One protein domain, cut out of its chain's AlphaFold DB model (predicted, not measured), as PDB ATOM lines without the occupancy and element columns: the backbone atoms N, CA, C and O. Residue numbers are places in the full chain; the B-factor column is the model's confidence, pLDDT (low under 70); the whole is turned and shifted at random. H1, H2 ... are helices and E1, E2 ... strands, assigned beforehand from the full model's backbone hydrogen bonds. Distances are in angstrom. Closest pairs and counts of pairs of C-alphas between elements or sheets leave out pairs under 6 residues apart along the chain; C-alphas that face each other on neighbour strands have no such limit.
ATOM      1  N   LEU A  29      18.613  21.999 -37.679       71.25
ATOM      2  CA  LEU A  29      19.147  21.901 -39.029       71.25
ATOM      3  C   LEU A  29      18.863  20.511 -39.606       71.25
ATOM      4  O   LEU A  29      19.194  19.504 -38.978       71.25
ATOM      5  N   PHE A  30      18.309  20.477 -40.814       63.78
ATOM      6  CA  PHE A  30      18.109  19.272 -41.606       63.78
ATOM      7  C   PHE A  30      19.014  19.326 -42.835       63.78
ATOM      8  O   PHE A  30      18.874  20.214 -43.677       63.78
ATOM      9  N   GLU A  31      19.941  18.373 -42.913       59.44
ATOM     10  CA  GLU A  31      20.766  18.132 -44.098       59.44
ATOM     11  C   GLU A  31      20.057  17.102 -44.998       59.44
ATOM     12  O   GLU A  31      19.501  16.120 -44.485       59.44
ATOM     13  N   PRO A  32      20.056  17.285 -46.329       56.38
ATOM     14  CA  PRO A  32      19.462  16.324 -47.245       56.38
ATOM     15  C   PRO A  32      20.172  14.962 -47.175       56.38
ATOM     16  O   PRO A  32      21.400  14.858 -47.186       56.38
ATOM     17  N   ALA A  33      19.389  13.881 -47.146       49.22
ATOM     18  CA  ALA A  33      19.898  12.513 -47.173       49.22
ATOM     19  C   ALA A  33      20.267  12.089 -48.611       49.22
ATOM     20  O   ALA A  33      19.542  11.326 -49.244       49.22
ATOM     21  N   GLY A  34      21.383  12.592 -49.145       57.03
ATOM     22  CA  GLY A  34      21.931  12.162 -50.440       57.03
ATOM     23  C   GLY A  34      22.485  13.302 -51.296       57.03
ATOM     24  O   GLY A  34      22.153  14.461 -51.085       57.03
ATOM     25  N   LYS A  35      23.329  12.960 -52.281       54.12
ATOM     26  CA  LYS A  35      23.989  13.923 -53.188       54.12
ATOM     27  C   LYS A  35      23.054  14.565 -54.227       54.12
ATOM     28  O   LYS A  35      23.460  15.530 -54.859       54.12
ATOM     29  N   ASP A  36      21.830  14.055 -54.373       51.75
ATOM     30  CA  ASP A  36      20.956  14.358 -55.520       51.75
ATOM     31  C   ASP A  36      19.653  15.092 -55.155       51.75
ATOM     32  O   ASP A  36      18.778  15.270 -56.007       51.75
ATOM     33  N   MET A  37      19.465  15.519 -53.902       49.84
ATOM     34  CA  MET A  37      18.242  16.238 -53.531       49.84
ATOM     35  C   MET A  37      18.399  17.738 -53.793       49.84
ATOM     36  O   MET A  37      18.978  18.453 -52.989       49.84
ATOM     37  N   GLY A  38      17.827  18.219 -54.899       52.47
ATOM     38  CA  GLY A  38      17.803  19.638 -55.293       52.47
ATOM     39  C   GLY A  38      16.960  20.574 -54.409       52.47
ATOM     40  O   GLY A  38      16.551  21.627 -54.874       52.47
ATOM     41  N   TRP A  39      16.688  20.199 -53.156       48.31
ATOM     42  CA  TRP A  39      15.830  20.927 -52.213       48.31
ATOM     43  C   TRP A  39      16.662  21.675 -51.165       48.31
ATOM     44  O   TRP A  39      16.356  21.639 -49.976       48.31
ATOM     45  N   GLY A  40      17.743  22.315 -51.611       52.09
ATOM     46  CA  GLY A  40      18.575  23.175 -50.774       52.09
ATOM     47  C   GLY A  40      19.476  22.400 -49.835       52.09
ATOM     48  O   GLY A  40      19.192  21.277 -49.423       52.09
ATOM     49  N   ASP A  41      20.598  23.017 -49.494       64.06
ATOM     50  CA  ASP A  41      21.614  22.337 -48.701       64.06
ATOM     51  C   ASP A  41      21.208  22.258 -47.225       64.06
ATOM     52  O   ASP A  41      21.654  21.356 -46.518       64.06
ATOM     53  N   LEU A  42      20.360  23.185 -46.752       68.25
ATOM     54  CA  LEU A  42      19.991  23.315 -45.344       68.25
ATOM     55  C   LEU A  42      18.536  23.785 -45.178       68.25
ATOM     56  O   LEU A  42      18.162  24.872 -45.633       68.25
ATOM     57  N   VAL A  43      17.733  23.007 -44.447       74.69
ATOM     58  CA  VAL A  43      16.402  23.428 -43.983       74.69
ATOM     59  C   VAL A  43      16.425  23.583 -42.469       74.69
ATOM     60  O   VAL A  43      16.791  22.654 -41.753       74.69
ATOM     61  N   PHE A  44      16.018  24.746 -41.963       75.75
ATOM     62  CA  PHE A  44      15.836  24.970 -40.534       75.75
ATOM     63  C   PHE A  44      14.358  24.983 -40.182       75.75
ATOM     64  O   PHE A  44      13.557  25.649 -40.840       75.75
ATOM     65  N   VAL A  45      14.013  24.283 -39.106       76.75
ATOM     66  CA  VAL A  45      12.640  24.207 -38.598       76.75
ATOM     67  C   VAL A  45      12.616  24.686 -37.157       76.75
ATOM     68  O   VAL A  45      13.475  24.303 -36.357       76.75
ATOM     69  N   ASN A  46      11.646  25.535 -36.828       80.12
ATOM     70  CA  ASN A  46      11.419  25.955 -35.452       80.12
ATOM     71  C   ASN A  46      10.684  24.867 -34.642       80.12
ATOM     72  O   ASN A  46      10.127  23.916 -35.190       80.12
ATOM     73  N   SER A  47      10.615  25.024 -33.321       74.50
ATOM     74  CA  SER A  47       9.931  24.062 -32.441       74.50
ATOM     75  C   SER A  47       8.433  23.888 -32.729       74.50
ATOM     76  O   SER A  47       7.871  22.853 -32.376       74.50
ATOM     77  N   THR A  48       7.778  24.872 -33.356       79.62
ATOM     78  CA  THR A  48       6.343  24.811 -33.676       79.62
ATOM     79  C   THR A  48       6.050  24.175 -35.028       79.62
ATOM     80  O   THR A  48       4.887  23.916 -35.326       79.62
ATOM     81  N   THR A  49       7.069  23.913 -35.855       83.62
ATOM     82  CA  THR A  49       6.927  23.435 -37.241       83.62
ATOM     83  C   THR A  49       6.035  24.320 -38.119       83.62
ATOM     84  O   THR A  49       5.430  23.845 -39.075       83.62
ATOM     85  N   LYS A  50       5.935  25.614 -37.788       88.94
ATOM     86  CA  LYS A  50       5.178  26.606 -38.571       88.94
ATOM     87  C   LYS A  50       6.069  27.552 -39.361       88.94
ATOM     88  O   LYS A  50       5.598  28.205 -40.288       88.94
ATOM     89  N   HIS A  51       7.336  27.647 -38.976       90.94
ATOM     90  CA  HIS A  51       8.300  28.558 -39.570       90.94
ATOM     91  C   HIS A  51       9.482  27.758 -40.082       90.94
ATOM     92  O   HIS A  51      10.115  27.015 -39.326       90.94
ATOM     93  N   PHE A  52       9.759  27.924 -41.368       91.38
ATOM     94  CA  PHE A  52      10.796  27.181 -42.065       91.38
ATOM     95  C   PHE A  52      11.752  28.148 -42.735       91.38
ATOM     96  O   PHE A  52      11.341  29.184 -43.261       91.38
ATOM     97  N   ILE A  53      13.030  27.800 -42.731       90.81
ATOM     98  CA  ILE A  53      14.063  28.546 -43.440       90.81
ATOM     99  C   ILE A  53      14.748  27.583 -44.391       90.81
ATOM    100  O   ILE A  53      15.228  26.539 -43.965       90.81
ATOM    101  N   CYS A  54      14.804  27.946 -45.662       90.31
ATOM    102  CA  CYS A  54      15.537  27.233 -46.685       90.31
ATOM    103  C   CYS A  54      16.759  28.060 -47.088       90.31
ATOM    104  O   CYS A  54      16.643  29.255 -47.377       90.31
ATOM    105  N   VAL A  55      17.938  27.445 -47.069       88.75
ATOM    106  CA  VAL A  55      19.187  28.111 -47.443       88.75
ATOM    107  C   VAL A  55      19.815  27.376 -48.616       88.75
ATOM    108  O   VAL A  55      20.106  26.185 -48.525       88.75
ATOM    109  N   GLN A  56      20.030  28.103 -49.710       88.12
ATOM    110  CA  GLN A  56      20.798  27.624 -50.857       88.12
ATOM    111  C   GLN A  56      22.253  28.047 -50.692       88.12
ATOM    112  O   GLN A  56      22.509  29.243 -50.542       88.12
ATOM    113  N   VAL A  57      23.197  27.108 -50.719       83.81
ATOM    114  CA  VAL A  57      24.617  27.410 -50.521       83.81
ATOM    115  C   VAL A  57      25.330  27.459 -51.875       83.81
ATOM    116  O   VAL A  57      25.400  26.478 -52.609       83.81
ATOM    117  N   ASP A  58      25.893  28.618 -52.212       83.94
ATOM    118  CA  ASP A  58      26.803  28.781 -53.349       83.94
ATOM    119  C   ASP A  58      28.245  28.562 -52.879       83.94
ATOM    120  O   ASP A  58      28.953  29.500 -52.500       83.94
ATOM    121  N   CYS A  59      28.669  27.297 -52.889       76.00
ATOM    122  CA  CYS A  59      30.003  26.878 -52.454       76.00
ATOM    123  C   CYS A  59      31.135  27.402 -53.350       76.00
ATOM    124  O   CYS A  59      32.284  27.447 -52.917       76.00
ATOM    125  N   LEU A  60      30.845  27.725 -54.614       80.00
ATOM    126  CA  LEU A  60      31.864  28.159 -55.572       80.00
ATOM    127  C   LEU A  60      31.930  29.683 -55.684       80.00
ATOM    128  O   LEU A  60      32.906  30.205 -56.214       80.00
ATOM    129  N   GLY A  61      30.908  30.398 -55.206       79.88
ATOM    130  CA  GLY A  61      30.804  31.849 -55.362       79.88
ATOM    131  C   GLY A  61      30.661  32.289 -56.822       79.88
ATOM    132  O   GLY A  61      30.848  33.466 -57.127       79.88
ATOM    133  N   MET A  62      30.376  31.347 -57.725       82.56
ATOM    134  CA  MET A  62      30.377  31.553 -59.176       82.56
ATOM    135  C   MET A  62      28.975  31.844 -59.723       82.56
ATOM    136  O   MET A  62      28.838  32.187 -60.896       82.56
ATOM    137  N   GLY A  63      27.925  31.676 -58.912       85.44
ATOM    138  CA  GLY A  63      26.556  31.892 -59.360       85.44
ATOM    139  C   GLY A  63      26.208  33.377 -59.469       85.44
ATOM    140  O   GLY A  63      26.550  34.177 -58.592       85.44
ATOM    141  N   ASP A  64      25.471  33.744 -60.524       90.19
ATOM    142  CA  ASP A  64      24.823  35.057 -60.613       90.19
ATOM    143  C   ASP A  64      23.923  35.250 -59.377       90.19
ATOM    144  O   ASP A  64      22.994  34.455 -59.185       90.19
ATOM    145  N   PRO A  65      24.160  36.282 -58.538       88.81
ATOM    146  CA  PRO A  65      23.364  36.511 -57.339       88.81
ATOM    147  C   PRO A  65      21.860  36.583 -57.617       88.81
ATOM    148  O   PRO A  65      21.065  36.116 -56.803       88.81
ATOM    149  N   LYS A  66      21.450  37.145 -58.764       90.25
ATOM    150  CA  LYS A  66      20.026  37.248 -59.115       90.25
ATOM    151  C   LYS A  66      19.423  35.877 -59.381       90.25
ATOM    152  O   LYS A  66      18.349  35.581 -58.865       90.25
ATOM    153  N   LYS A  67      20.124  35.048 -60.154       91.38
ATOM    154  CA  LYS A  67      19.701  33.680 -60.446       91.38
ATOM    155  C   LYS A  67      19.637  32.836 -59.176       91.38
ATOM    156  O   LYS A  67      18.630  32.186 -58.942       91.38
ATOM    157  N   LEU A  68      20.653  32.914 -58.317       89.38
ATOM    158  CA  LEU A  68      20.654  32.206 -57.035       89.38
ATOM    159  C   LEU A  68      19.454  32.611 -56.168       89.38
ATOM    160  O   LEU A  68      18.807  31.755 -55.576       89.38
ATOM    161  N   GLN A  69      19.128  33.907 -56.107       89.56
ATOM    162  CA  GLN A  69      17.971  34.371 -55.338       89.56
ATOM    163  C   GLN A  69      16.654  33.832 -55.917       89.56
ATOM    164  O   GLN A  69      15.766  33.453 -55.154       89.56
ATOM    165  N   GLN A  70      16.527  33.779 -57.247       91.75
ATOM    166  CA  GLN A  70      15.365  33.198 -57.929       91.75
ATOM    167  C   GLN A  70      15.239  31.693 -57.665       91.75
ATOM    168  O   GLN A  70      14.144  31.224 -57.353       91.75
ATOM    169  N   ASP A  71      16.346  30.956 -57.742       89.50
ATOM    170  CA  ASP A  71      16.398  29.520 -57.455       89.50
ATOM    171  C   ASP A  71      16.016  29.251 -55.985       89.50
ATOM    172  O   ASP A  71      15.194  28.378 -55.698       89.50
ATOM    173  N   SER A  72      16.517  30.075 -55.059       90.19
ATOM    174  CA  SER A  72      16.201  29.989 -53.630       90.19
ATOM    175  C   SER A  72      14.722  30.253 -53.355       90.19
ATOM    176  O   SER A  72      14.083  29.524 -52.593       90.19
ATOM    177  N   GLU A  73      14.140  31.260 -54.009       91.81
ATOM    178  CA  GLU A  73      12.705  31.520 -53.925       91.81
ATOM    179  C   GLU A  73      11.882  30.357 -54.495       91.81
ATOM    180  O   GLU A  73      10.890  29.954 -53.880       91.81
ATOM    181  N   HIS A  74      12.271  29.816 -55.653       90.44
ATOM    182  CA  HIS A  74      11.581  28.691 -56.279       90.44
ATOM    183  C   HIS A  74      11.529  27.487 -55.336       90.44
ATOM    184  O   HIS A  74      10.447  26.994 -55.018       90.44
ATOM    185  N   MET A  75      12.682  27.106 -54.797       88.94
ATOM    186  CA  MET A  75      12.823  26.042 -53.812       88.94
ATOM    187  C   MET A  75      11.977  26.284 -52.555       88.94
ATOM    188  O   MET A  75      11.337  25.373 -52.033       88.94
ATOM    189  N   GLY A  76      11.903  27.531 -52.093       91.50
ATOM    190  CA  GLY A  76      10.992  27.938 -51.032       91.50
ATOM    191  C   GLY A  76       9.532  27.629 -51.300       91.50
ATOM    192  O   GLY A  76       8.815  27.138 -50.426       91.50
ATOM    193  N   ARG A  77       9.080  27.941 -52.517       91.44
ATOM    194  CA  ARG A  77       7.697  27.711 -52.948       91.44
ATOM    195  C   ARG A  77       7.416  26.225 -53.062       91.44
ATOM    196  O   ARG A  77       6.340  25.782 -52.656       91.44
ATOM    197  N   GLU A  78       8.368  25.457 -53.574       88.38
ATOM    198  CA  GLU A  78       8.243  24.010 -53.622       88.38
ATOM    199  C   GLU A  78       8.172  23.419 -52.200       88.38
ATOM    200  O   GLU A  78       7.263  22.638 -51.917       88.38
ATOM    201  N   LEU A  79       9.048  23.838 -51.273       89.75
ATOM    202  CA  LEU A  79       9.028  23.393 -49.872       89.75
ATOM    203  C   LEU A  79       7.701  23.745 -49.190       89.75
ATOM    204  O   LEU A  79       7.099  22.894 -48.538       89.75
ATOM    205  N   PHE A  80       7.211  24.975 -49.365       91.94
ATOM    206  CA  PHE A  80       5.910  25.395 -48.835       91.94
ATOM    207  C   PHE A  80       4.787  24.484 -49.353       91.94
ATOM    208  O   PHE A  80       3.931  24.026 -48.588       91.94
ATOM    209  N   SER A  81       4.813  24.190 -50.656       89.00
ATOM    210  CA  SER A  81       3.840  23.313 -51.299       89.00
ATOM    211  C   SER A  81       3.905  21.892 -50.747       89.00
ATOM    212  O   SER A  81       2.863  21.319 -50.435       89.00
ATOM    213  N   LEU A  82       5.113  21.347 -50.582       86.19
ATOM    214  CA  LEU A  82       5.345  20.030 -49.999       86.19
ATOM    215  C   LEU A  82       4.785  19.958 -48.581       86.19
ATOM    216  O   LEU A  82       3.985  19.076 -48.297       86.19
ATOM    217  N   LEU A  83       5.167  20.896 -47.711       88.31
ATOM    218  CA  LEU A  83       4.713  20.955 -46.320       88.31
ATOM    219  C   LEU A  83       3.186  20.969 -46.241       88.31
ATOM    220  O   LEU A  83       2.588  20.182 -45.510       88.31
ATOM    221  N   THR A  84       2.564  21.806 -47.067       87.31
ATOM    222  CA  THR A  84       1.108  21.888 -47.172       87.31
ATOM    223  C   THR A  84       0.505  20.565 -47.653       87.31
ATOM    224  O   THR A  84      -0.503  20.108 -47.118       87.31
ATOM    225  N   TYR A  85       1.131  19.911 -48.636       83.00
ATOM    226  CA  TYR A  85       0.693  18.622 -49.172       83.00
ATOM    227  C   TYR A  85       0.721  17.506 -48.121       83.00
ATOM    228  O   TYR A  85      -0.235  16.740 -48.008       83.00
ATOM    229  N   ILE A  86       1.781  17.436 -47.310       82.81
ATOM    230  CA  ILE A  86       1.904  16.436 -46.237       82.81
ATOM    231  C   ILE A  86       1.116  16.805 -44.963       82.81
ATOM    232  O   ILE A  86       1.182  16.081 -43.970       82.81
ATOM    233  N   GLY A  87       0.335  17.891 -45.001       82.56
ATOM    234  CA  GLY A  87      -0.615  18.276 -43.954       82.56
ATOM    235  C   GLY A  87      -0.055  19.188 -42.861       82.56
ATOM    236  O   GLY A  87      -0.702  19.352 -41.829       82.56
ATOM    237  N   TYR A  88       1.122  19.778 -43.067       87.06
ATOM    238  CA  TYR A  88       1.593  20.878 -42.227       87.06
ATOM    239  C   TYR A  88       0.894  22.182 -42.624       87.06
ATOM    240  O   TYR A  88       0.469  22.362 -43.764       87.06
ATOM    241  N   GLU A  89       0.829  23.119 -41.683       89.44
ATOM    242  CA  GLU A  89       0.276  24.460 -41.888       89.44
ATOM    243  C   GLU A  89       1.376  25.506 -41.650       89.44
ATOM    244  O   GLU A  89       1.397  26.162 -40.601       89.44
ATOM    245  N   PRO A  90       2.355  25.626 -42.571       92.69
ATOM    246  CA  PRO A  90       3.398  26.632 -42.437       92.69
ATOM    247  C   PRO A  90       2.776  28.032 -42.470       92.69
ATOM    248  O   PRO A  90       2.002  28.363 -43.365       92.69
ATOM    249  N   GLU A  91       3.136  28.878 -41.505       92.81
ATOM    250  CA  GLU A  91       2.788  30.303 -41.543       92.81
ATOM    251  C   GLU A  91       3.640  31.016 -42.593       92.81
ATOM    252  O   GLU A  91       3.130  31.834 -43.361       92.81
ATOM    253  N   TRP A  92       4.927  30.662 -42.654       93.62
ATOM    254  CA  TRP A  92       5.843  31.155 -43.672       93.62
ATOM    255  C   TRP A  92       7.032  30.218 -43.915       93.62
ATOM    256  O   TRP A  92       7.461  29.461 -43.037       93.62
ATOM    257  N   VAL A  93       7.605  30.337 -45.114       93.81
ATOM    258  CA  VAL A  93       8.906  29.780 -45.499       93.81
ATOM    259  C   VAL A  93       9.803  30.938 -45.937       93.81
ATOM    260  O   VAL A  93       9.458  31.682 -46.853       93.81
ATOM    261  N   ARG A  94      10.952  31.118 -45.284       93.69
ATOM    262  CA  ARG A  94      11.967  32.105 -45.676       93.69
ATOM    263  C   ARG A  94      13.075  31.437 -46.456       93.69
ATOM    264  O   ARG A  94      13.527  30.366 -46.078       93.69
ATOM    265  N   CYS A  95      13.526  32.088 -47.512       92.12
ATOM    266  CA  CYS A  95      14.517  31.548 -48.425       92.12
ATOM    267  C   CYS A  95      15.627  32.560 -48.602       92.12
ATOM    268  O   CYS A  95      15.367  33.739 -48.844       92.12
ATOM    269  N   THR A  96      16.859  32.114 -48.441       91.31
ATOM    270  CA  THR A  96      18.028  32.962 -48.631       91.31
ATOM    271  C   THR A  96      19.105  32.186 -49.362       91.31
ATOM    272  O   THR A  96      19.190  30.956 -49.284       91.31
ATOM    273  N   THR A  97      19.927  32.918 -50.095       89.19
ATOM    274  CA  THR A  97      21.154  32.389 -50.666       89.19
ATOM    275  C   THR A  97      22.289  32.716 -49.731       89.19
ATOM    276  O   THR A  97      22.443  33.861 -49.302       89.19
ATOM    277  N   TRP A  98      23.132  31.739 -49.480       84.12
ATOM    278  CA  TRP A  98      24.353  31.948 -48.752       84.12
ATOM    279  C   TRP A  98      25.529  31.725 -49.689       84.12
ATOM    280  O   TRP A  98      25.707  30.659 -50.268       84.12
ATOM    281  N   ARG A  99      26.329  32.775 -49.848       81.56
ATOM    282  CA  ARG A  99      27.605  32.726 -50.547       81.56
ATOM    283  C   ARG A  99      28.713  32.552 -49.521       81.56
ATOM    284  O   ARG A  99      28.785  33.337 -48.575       81.56
ATOM    285  N   ASP A 100      29.555  31.544 -49.706       71.38
ATOM    286  CA  ASP A 100      30.715  31.351 -48.841       71.38
ATOM    287  C   ASP A 100      31.713  32.496 -49.077       71.38
ATOM    288  O   ASP A 100      32.467  32.525 -50.052       71.38
ATOM    289  N   ALA A 101      31.658  33.513 -48.218       54.62
ATOM    290  CA  ALA A 101      32.629  34.588 -48.202       54.62
ATOM    291  C   ALA A 101      33.866  34.068 -47.465       54.62
ATOM    292  O   ALA A 101      34.042  34.310 -46.281       54.62
ATOM    293  N   SER A 102      34.727  33.344 -48.184       62.91
ATOM    294  CA  SER A 102      35.983  32.764 -47.691       62.91
ATOM    295  C   SER A 102      35.833  31.525 -46.782       62.91
ATOM    296  O   SER A 102      35.215  31.602 -45.724       62.91
ATOM    297  N   PRO A 103      36.567  30.423 -47.060       58.97
ATOM    298  CA  PRO A 103      36.534  29.175 -46.277       58.97
ATOM    299  C   PRO A 103      37.024  29.303 -44.818       58.97
ATOM    300  O   PRO A 103      37.177  28.303 -44.109       58.97
ATOM    301  N   ARG A 104      37.349  30.518 -44.363       66.38
ATOM    302  CA  ARG A 104      37.801  30.822 -43.000       66.38
ATOM    303  C   ARG A 104      36.722  31.453 -42.129       66.38
ATOM    304  O   ARG A 104      36.869  31.401 -40.907       66.38
ATOM    305  N   GLU A 105      35.675  32.031 -42.706       61.38
ATOM    306  CA  GLU A 105      34.625  32.676 -41.926       61.38
ATOM    307  C   GLU A 105      33.539  31.672 -41.559       61.38
ATOM    308  O   GLU A 105      33.175  30.783 -42.329       61.38
ATOM    309  N   ARG A 106      33.057  31.757 -40.315       60.88
ATOM    310  CA  ARG A 106      31.927  30.928 -39.920       60.88
ATOM    311  C   ARG A 106      30.671  31.463 -40.598       60.88
ATOM    312  O   ARG A 106      30.499  32.677 -40.661       60.88
ATOM    313  N   PRO A 107      29.758  30.567 -40.981       62.50
ATOM    314  CA  PRO A 107      28.430  30.949 -41.425       62.50
ATOM    315  C   PRO A 107      27.779  31.873 -40.401       62.50
ATOM    316  O   PRO A 107      27.607  31.479 -39.243       62.50
ATOM    317  N   VAL A 108      27.394  33.077 -40.807       69.94
ATOM    318  CA  VAL A 108      26.508  33.913 -39.999       69.94
ATOM    319  C   VAL A 108      25.214  34.059 -40.775       69.94
ATOM    320  O   VAL A 108      25.182  34.688 -41.829       69.94
ATOM    321  N   LEU A 109      24.144  33.444 -40.264       71.00
ATOM    322  CA  LEU A 109      22.806  33.673 -40.800       71.00
ATOM    323  C   LEU A 109      22.511  35.182 -40.768       71.00
ATOM    324  O   LEU A 109      22.779  35.812 -39.738       71.00
ATOM    325  N   PRO A 110      21.959  35.764 -41.851       71.06
ATOM    326  CA  PRO A 110      21.624  37.181 -41.894       71.06
ATOM    327  C   PRO A 110      20.843  37.616 -40.652       71.06
ATOM    328  O   PRO A 110      19.865  36.970 -40.249       71.06
ATOM    329  N   GLN A 111      21.262  38.725 -40.038       69.56
ATOM    330  CA  GLN A 111      20.502  39.326 -38.945       69.56
ATOM    331  C   GLN A 111      19.093  39.662 -39.453       69.56
ATOM    332  O   GLN A 111      18.929  40.259 -40.512       69.56
ATOM    333  N   GLY A 112      18.065  39.230 -38.720       71.88
ATOM    334  CA  GLY A 112      16.666  39.401 -39.125       71.88
ATOM    335  C   GLY A 112      16.025  38.175 -39.778       71.88
ATOM    336  O   GLY A 112      14.800  38.092 -39.767       71.88
ATOM    337  N   LEU A 113      16.793  37.158 -40.198       75.06
ATOM    338  CA  LEU A 113      16.220  35.912 -40.739       75.06
ATOM    339  C   LEU A 113      15.317  35.184 -39.729       75.06
ATOM    340  O   LEU A 113      14.384  34.486 -40.116       75.06
ATOM    341  N   LEU A 114      15.556  35.398 -38.434       78.19
ATOM    342  CA  LEU A 114      14.722  34.905 -37.331       78.19
ATOM    343  C   LEU A 114      13.763  35.970 -36.769       78.19
ATOM    344  O   LEU A 114      12.897  35.661 -35.956       78.19
ATOM    345  N   GLY A 115      13.932  37.235 -37.162       78.94
ATOM    346  CA  GLY A 115      13.169  38.372 -36.651       78.94
ATOM    347  C   GLY A 115      11.883  38.630 -37.436       78.94
ATOM    348  O   GLY A 115      11.655  38.069 -38.500       78.94
ATOM    349  N   LYS A 116      11.023  39.524 -36.943       74.69
ATOM    350  CA  LYS A 116       9.777  39.900 -37.642       74.69
ATOM    351  C   LYS A 116       9.990  40.809 -38.858       74.69
ATOM    352  O   LYS A 116       9.055  41.018 -39.620       74.69
ATOM    353  N   GLN A 117      11.182  41.377 -39.021       67.19
ATOM    354  CA  GLN A 117      11.439  42.365 -40.063       67.19
ATOM    355  C   GLN A 117      11.811  41.702 -41.383       67.19
ATOM    356  O   GLN A 117      12.627  40.786 -41.407       67.19
ATOM    357  N   GLN A 118      11.223  42.198 -42.469       70.50
ATOM    358  CA  GLN A 118      11.709  41.955 -43.822       70.50
ATOM    359  C   GLN A 118      13.001  42.757 -43.998       70.50
ATOM    360  O   GLN A 118      13.032  43.953 -43.714       70.50
ATOM    361  N   GLY A 119      14.072  42.087 -44.409       69.88
ATOM    362  CA  GLY A 119      15.369  42.705 -44.654       69.88
ATOM    363  C   GLY A 119      15.898  42.319 -46.032       69.88
ATOM    364  O   GLY A 119      15.428  41.341 -46.617       69.88
ATOM    365  N   PRO A 120      16.868  43.071 -46.575       74.19
ATOM    366  CA  PRO A 120      17.536  42.682 -47.809       74.19
ATOM    367  C   PRO A 120      18.218  41.311 -47.642       74.19
ATOM    368  O   PRO A 120      18.785  41.015 -46.592       74.19
ATOM    369  N   GLY A 121      18.176  40.482 -48.689       83.50
ATOM    370  CA  GLY A 121      18.909  39.210 -48.746       83.50
ATOM    371  C   GLY A 121      18.108  37.945 -48.426       83.50
ATOM    372  O   GLY A 121      18.686  36.859 -48.402       83.50
ATOM    373  N   PHE A 122      16.795  38.033 -48.203       90.25
ATOM    374  CA  PHE A 122      15.932  36.849 -48.163       90.25
ATOM    375  C   PHE A 122      14.536  37.137 -48.723       90.25
ATOM    376  O   PHE A 122      14.047  38.263 -48.667       90.25
ATOM    377  N   THR A 123      13.886  36.095 -49.235       91.75
ATOM    378  CA  THR A 123      12.486  36.117 -49.667       91.75
ATOM    379  C   THR A 123      11.642  35.393 -48.624       91.75
ATOM    380  O   THR A 123      11.998  34.299 -48.193       91.75
ATOM    381  N   GLN A 124      10.518  35.977 -48.212       94.25
ATOM    382  CA  GLN A 124       9.531  35.310 -47.360       94.25
ATOM    383  C   GLN A 124       8.312  34.923 -48.195       94.25
ATOM    384  O   GLN A 124       7.766  35.745 -48.927       94.25
ATOM    385  N   ILE A 125       7.896  33.668 -48.077       94.31
ATOM    386  CA  ILE A 125       6.689  33.121 -48.688       94.31
ATOM    387  C   ILE A 125       5.699  32.897 -47.556       94.31
ATOM    388  O   ILE A 125       5.918  32.037 -46.707       94.31
ATOM    389  N   ASP A 126       4.634  33.686 -47.538       94.00
ATOM    390  CA  ASP A 126       3.593  33.623 -46.518       94.00
ATOM    391  C   ASP A 126       2.444  32.729 -46.968       94.00
ATOM    392  O   ASP A 126       2.126  32.660 -48.157       94.00
ATOM    393  N   ALA A 127       1.732  32.134 -46.013       91.75
ATOM    394  CA  ALA A 127       0.516  31.373 -46.298       91.75
ATOM    395  C   ALA A 127      -0.528  32.165 -47.107       91.75
ATOM    396  O   ALA A 127      -1.261  31.589 -47.909       91.75
ATOM    397  N   SER A 128      -0.583  33.489 -46.932       90.31
ATOM    398  CA  SER A 128      -1.515  34.371 -47.645       90.31
ATOM    399  C   SER A 128      -1.099  34.686 -49.086       90.31
ATOM    400  O   SER A 128      -1.964  34.965 -49.915       90.31
ATOM    401  N   SER A 129       0.200  34.655 -49.396       87.00
ATOM    402  CA  SER A 129       0.756  34.981 -50.719       87.00
ATOM    403  C   SER A 129       1.177  33.741 -51.516       87.00
ATOM    404  O   SER A 129       1.517  33.832 -52.702       87.00
ATOM    405  N   PHE A 130       1.139  32.577 -50.872       88.81
ATOM    406  CA  PHE A 130       1.545  31.306 -51.435       88.81
ATOM    407  C   PHE A 130       0.660  30.880 -52.618       88.81
ATOM    408  O   PHE A 130      -0.570  30.842 -52.550       88.81
ATOM    409  N   LYS A 131       1.323  30.515 -53.719       85.75
ATOM    410  CA  LYS A 131       0.727  29.861 -54.888       85.75
ATOM    411  C   LYS A 131       1.398  28.495 -55.037       85.75
ATOM    412  O   LYS A 131       2.627  28.487 -55.103       85.75
ATOM    413  N   PRO A 132       0.648  27.381 -55.100       84.44
ATOM    414  CA  PRO A 132       1.237  26.055 -55.248       84.44
ATOM    415  C   PRO A 132       2.078  25.941 -56.520       84.44
ATOM    416  O   PRO A 132       1.601  26.268 -57.607       84.44
ATOM    417  N   VAL A 133       3.313  25.458 -56.374       83.44
ATOM    418  CA  VAL A 133       4.253  25.201 -57.479       83.44
ATOM    419  C   VAL A 133       4.783  23.773 -57.354       83.44
ATOM    420  O   VAL A 133       5.981  23.548 -57.283       83.44
ATOM    421  N   LEU A 134       3.889  22.785 -57.262       79.75
ATOM    422  CA  LEU A 134       4.295  21.383 -57.370       79.75
ATOM    423  C   LEU A 134       4.088  20.916 -58.800       79.75
ATOM    424  O   LEU A 134       2.957  20.807 -59.275       79.75
ATOM    425  N   LEU A 135       5.198  20.637 -59.478       77.81
ATOM    426  CA  LEU A 135       5.166  19.950 -60.759       77.81
ATOM    427  C   LEU A 135       4.627  18.521 -60.563       77.81
ATOM    428  O   LEU A 135       4.902  17.912 -59.526       77.81
ATOM    429  N   PRO A 136       3.930  17.936 -61.555       78.25
ATOM    430  CA  PRO A 136       3.459  16.551 -61.474       78.25
ATOM    431  C   PRO A 136       4.569  15.558 -61.099       78.25
ATOM    432  O   PRO A 136       4.391  14.748 -60.202       78.25
ATOM    433  N   ALA A 137       5.762  15.716 -61.678       75.62
ATOM    434  CA  ALA A 137       6.915  14.878 -61.350       75.62
ATOM    435  C   ALA A 137       7.383  15.015 -59.887       75.62
ATOM    436  O   ALA A 137       7.933  14.071 -59.327       75.62
ATOM    437  N   ALA A 138       7.194  16.182 -59.261       76.06
ATOM    438  CA  ALA A 138       7.483  16.362 -57.842       76.06
ATOM    439  C   ALA A 138       6.427  15.654 -56.981       76.06
ATOM    440  O   ALA A 138       6.792  15.003 -56.008       76.06
ATOM    441  N   LEU A 139       5.147  15.711 -57.365       79.88
ATOM    442  CA  LEU A 139       4.072  14.974 -56.688       79.88
ATOM    443  C   LEU A 139       4.304  13.465 -56.723       79.88
ATOM    444  O   LEU A 139       4.228  12.837 -55.673       79.88
ATOM    445  N   ASP A 140       4.671  12.910 -57.879       78.88
ATOM    446  CA  ASP A 140       4.946  11.476 -58.015       78.88
ATOM    447  C   ASP A 140       6.065  11.030 -57.055       78.88
ATOM    448  O   ASP A 140       5.934  10.031 -56.348       78.88
ATOM    449  N   ARG A 141       7.142  11.824 -56.946       77.44
ATOM    450  CA  ARG A 141       8.234  11.563 -55.988       77.44
ATOM    451  C   ARG A 141       7.763  11.634 -54.539       77.44
ATOM    452  O   ARG A 141       8.218  10.858 -53.703       77.44
ATOM    453  N   ILE A 142       6.879  12.576 -54.219       79.12
ATOM    454  CA  ILE A 142       6.331  12.715 -52.868       79.12
ATOM    455  C   ILE A 142       5.453  11.512 -52.539       79.12
ATOM    456  O   ILE A 142       5.599  10.942 -51.463       79.12
ATOM    457  N   GLU A 143       4.577  11.100 -53.453       83.75
ATOM    458  CA  GLU A 143       3.743   9.911 -53.282       83.75
ATOM    459  C   GLU A 143       4.597   8.651 -53.112       83.75
ATOM    460  O   GLU A 143       4.299   7.838 -52.241       83.75
ATOM    461  N   GLU A 144       5.707   8.527 -53.843       81.88
ATOM    462  CA  GLU A 144       6.669   7.436 -53.663       81.88
ATOM    463  C   GLU A 144       7.311   7.453 -52.264       81.88
ATOM    464  O   GLU A 144       7.366   6.423 -51.589       81.88
ATOM    465  N   ILE A 145       7.757   8.620 -51.783       76.88
ATOM    466  CA  ILE A 145       8.323   8.769 -50.431       76.88
ATOM    467  C   ILE A 145       7.281   8.409 -49.367       76.88
ATOM    468  O   ILE A 145       7.583   7.663 -48.434       76.88
ATOM    469  N   VAL A 146       6.062   8.929 -49.515       82.25
ATOM    470  CA  VAL A 146       4.941   8.688 -48.604       82.25
ATOM    471  C   VAL A 146       4.579   7.201 -48.587       82.25
ATOM    472  O   VAL A 146       4.408   6.640 -47.508       82.25
ATOM    473  N   ALA A 147       4.552   6.538 -49.745       83.81
ATOM    474  CA  ALA A 147       4.285   5.107 -49.853       83.81
ATOM    475  C   ALA A 147       5.406   4.243 -49.248       83.81
ATOM    476  O   ALA A 147       5.132   3.189 -48.670       83.81
ATOM    477  N   ARG A 148       6.668   4.677 -49.362       81.44
ATOM    478  CA  ARG A 148       7.834   3.931 -48.866       81.44
ATOM    479  C   ARG A 148       8.008   4.025 -47.351       81.44
ATOM    480  O   ARG A 148       8.487   3.072 -46.736       81.44
ATOM    481  N   ASP A 149       7.650   5.152 -46.740       82.88
ATOM    482  CA  ASP A 149       7.838   5.386 -45.308       82.88
ATOM    483  C   ASP A 149       6.501   5.375 -44.554       82.88
ATOM    484  O   ASP A 149       5.734   6.338 -44.550       82.88
ATOM    485  N   SER A 150       6.238   4.277 -43.839       85.19
ATOM    486  CA  SER A 150       5.004   4.118 -43.056       85.19
ATOM    487  C   SER A 150       4.828   5.165 -41.943       85.19
ATOM    488  O   SER A 150       3.700   5.427 -41.524       85.19
ATOM    489  N   GLY A 151       5.914   5.766 -41.447       80.75
ATOM    490  CA  GLY A 151       5.873   6.861 -40.481       80.75
ATOM    491  C   GLY A 151       5.400   8.157 -41.132       80.75
ATOM    492  O   GLY A 151       4.505   8.818 -40.596       80.75
ATOM    493  N   VAL A 152       5.927   8.470 -42.320       77.50
ATOM    494  CA  VAL A 152       5.455   9.587 -43.153       77.50
ATOM    495  C   VAL A 152       3.996   9.369 -43.545       77.50
ATOM    496  O   VAL A 152       3.182  10.250 -43.291       77.50
ATOM    497  N   GLN A 153       3.621   8.185 -44.043       83.56
ATOM    498  CA  GLN A 153       2.230   7.850 -44.374       83.56
ATOM    499  C   GLN A 153       1.285   8.044 -43.184       83.56
ATOM    500  O   GLN A 153       0.208   8.620 -43.336       83.56
ATOM    501  N   LYS A 154       1.667   7.590 -41.982       82.81
ATOM    502  CA  LYS A 154       0.875   7.806 -40.760       82.81
ATOM    503  C   LYS A 154       0.736   9.290 -40.436       82.81
ATOM    504  O   LYS A 154      -0.353   9.712 -40.056       82.81
ATOM    505  N   SER A 155       1.806  10.072 -40.588       76.69
ATOM    506  CA  SER A 155       1.768  11.522 -40.377       76.69
ATOM    507  C   SER A 155       0.840  12.206 -41.382       76.69
ATOM    508  O   SER A 155      -0.054  12.945 -40.969       76.69
ATOM    509  N   VAL A 156       0.982  11.884 -42.673       81.50
ATOM    510  CA  VAL A 156       0.124  12.387 -43.751       81.50
ATOM    511  C   VAL A 156      -1.327  12.023 -43.476       81.50
ATOM    512  O   VAL A 156      -2.168  12.912 -43.486       81.50
ATOM    513  N   ASN A 157      -1.641  10.766 -43.150       80.88
ATOM    514  CA  ASN A 157      -3.009  10.319 -42.857       80.88
ATOM    515  C   ASN A 157      -3.597  11.026 -41.627       80.88
ATOM    516  O   ASN A 157      -4.740  11.482 -41.655       80.88
ATOM    517  N   LYS A 158      -2.810  11.165 -40.553       80.19
ATOM    518  CA  LYS A 158      -3.227  11.863 -39.330       80.19
ATOM    519  C   LYS A 158      -3.587  13.324 -39.609       80.19
ATOM    520  O   LYS A 158      -4.604  13.801 -39.111       80.19
ATOM    521  N   HIS A 159      -2.777  14.025 -40.399       68.31
ATOM    522  CA  HIS A 159      -2.994  15.444 -40.685       68.31
ATOM    523  C   HIS A 159      -4.036  15.665 -41.783       68.31
ATOM    524  O   HIS A 159      -4.880  16.547 -41.645       68.31
ATOM    525  N   SER A 160      -4.069  14.828 -42.823       66.69
ATOM    526  CA  SER A 160      -5.094  14.913 -43.868       66.69
ATOM    527  C   SER A 160      -6.500  14.693 -43.305       66.69
ATOM    528  O   SER A 160      -7.417  15.407 -43.701       66.69
ATOM    529  N   MET A 161      -6.686  13.842 -42.290       50.88
ATOM    530  CA  MET A 161      -7.980  13.732 -41.601       50.88
ATOM    531  C   MET A 161      -8.413  15.011 -40.853       50.88
ATOM    532  O   MET A 161      -9.613  15.281 -40.783       50.88
ATOM    533  N   CYS A 162      -7.481  15.821 -40.335       49.19
ATOM    534  CA  CYS A 162      -7.798  17.114 -39.705       49.19
ATOM    535  C   CYS A 162      -8.023  18.230 -40.741       49.19
ATOM    536  O   CYS A 162      -8.977  19.000 -40.626       49.19
ATOM    537  N   VAL A 163      -7.185  18.295 -41.779       47.59
ATOM    538  CA  VAL A 163      -7.187  19.372 -42.785       47.59
ATOM    539  C   VAL A 163      -8.349  19.246 -43.782       47.59
ATOM    540  O   VAL A 163      -8.828  20.262 -44.294       47.59
ATOM    541  N   TRP A 164      -8.900  18.041 -43.995       38.47
ATOM    542  CA  TRP A 164     -10.106  17.839 -44.820       38.47
ATOM    543  C   TRP A 164     -11.326  18.648 -44.347       38.47
ATOM    544  O   TRP A 164     -12.240  18.874 -45.136       38.47
ATOM    545  N   ARG A 165     -11.342  19.129 -43.094       41.34
ATOM    546  CA  ARG A 165     -12.397  20.023 -42.585       41.34
ATOM    547  C   ARG A 165     -12.097  21.517 -42.765       41.34
ATOM    548  O   ARG A 165     -13.025  22.310 -42.649       41.34
ATOM    549  N   ALA A 166     -10.853  21.908 -43.058       38.59
ATOM    550  CA  ALA A 166     -10.409  23.303 -42.959       38.59
ATOM    551  C   ALA A 166      -9.900  23.945 -44.267       38.59
ATOM    552  O   ALA A 166      -9.867  25.171 -44.343       38.59
ATOM    553  N   SER A 167      -9.527  23.197 -45.319       44.44
ATOM    554  CA  SER A 167      -8.959  23.823 -46.536       44.44
ATOM    555  C   SER A 167      -9.338  23.162 -47.869       44.44
ATOM    556  O   SER A 167      -8.543  22.504 -48.537       44.44
ATOM    557  N   SER A 168     -10.557  23.450 -48.337       46.72
ATOM    558  CA  SER A 168     -11.085  23.033 -49.651       46.72
ATOM    559  C   SER A 168     -10.444  23.741 -50.865       46.72
ATOM    560  O   SER A 168     -10.646  23.324 -52.008       46.72
ATOM    561  N   LYS A 169      -9.665  24.815 -50.661       46.22
ATOM    562  CA  LYS A 169      -9.127  25.668 -51.746       46.22
ATOM    563  C   LYS A 169      -7.808  25.168 -52.358       46.22
ATOM    564  O   LYS A 169      -7.573  25.355 -53.549       46.22
ATOM    565  N   ILE A 170      -6.962  24.493 -51.581       50.56
ATOM    566  CA  ILE A 170      -5.638  24.040 -52.048       50.56
ATOM    567  C   ILE A 170      -5.744  22.692 -52.786       50.56
ATOM    568  O   ILE A 170      -5.146  22.506 -53.848       50.56
TER     569      ILE A 170
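This is residues 29 to 170 of the 250 residues of the protein "MYND-type domain-containing protein" of Scenedesmus sp. NREL 46B-D3 (UniProt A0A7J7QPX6). A four-stranded sheet has the long helix H1 laid over one of its faces, with no named helix on the other; beyond the end of H1 at Tyr 85, two shorter helices, H2 and H3, meet in an L-shaped corner off the sheet. At the opposite end of the longest axis, the long link from E3 to E4 loops out around Arg 104. The printed part has 142 residues, with three named helices and four named strands in the order E1, E2, H1, E3, E4, H2, H3; the sheet is mixed, in the order E1, E2, E3, E4, and the class is mixed, helices and strands. The whole is compact, with a radius of gyration of the C-alphas of 15.9 A and spans of 48 by 33 by 26 A.

In the sheet, E1 is residues 42 to 46, 13.4 A long, beginning at C-alpha 42 (19.991, 23.315, -45.344). E2, residues 51 to 58, measures 23.1 A, E3, residues 92 to 99, 22.9 A, and E4, residues 122 to 126, 12.9 A. H1, residues 65 to 85, is 30.0 A long and ends at C-alpha 85 (0.693, 18.622, -49.172). H2, residues 136 to 148, is 18.4 A long; H3, residues 150 to 163, is 19.5 A long and ends at C-alpha 163 (-7.187, 19.372, -42.785).

The hairpin E1 and E2 is antiparallel, with N 44 and O 53 2.8 A apart, within hydrogen-bond range. E2 and E3 are parallel, with N 54 and O 94 at 2.8 A. The hairpin E3 and E4 is antiparallel, with N 95 and O 123 at 2.8 A. E2, H1 and E3 form a strand-helix-strand unit, two parallel neighbour strands with a helix between, and its crossover is right-handed. H1 is on the sheet at a height of 7.4 A, making two layers, and lies over E2 and E3. It runs slantwise to the strands, but only just, at 32 degrees to E3 on the local plane. The closest C-alphas of H1 and E3 are those of Gly 76 and Cys 95, 5.7 A apart. H1 and H2 are close but not clearly touching, the closest C-alphas being those of Leu 82 and Ile 142, 7.9 A apart; H1 and H3 are near each other. H2 and H3 touch only at the corner, at a steep tilt of 64 degrees, with the C-alphas of Val 146 and Gln 153 closest at 5.1 A. Every O i to N i+4 pair is within hydrogen-bond range in H1 and H2, and 9 of 10 in H3.

The C-alphas farthest apart, those of Arg 104 and Arg 165, are 51.3 A apart. The printed part has no cut. The link from E3 to E4, 22 residues, is long. Mean pLDDT of the printed part is 77.1; residues under 70 include 30 to 42, 101 to 108 and 159 to 170.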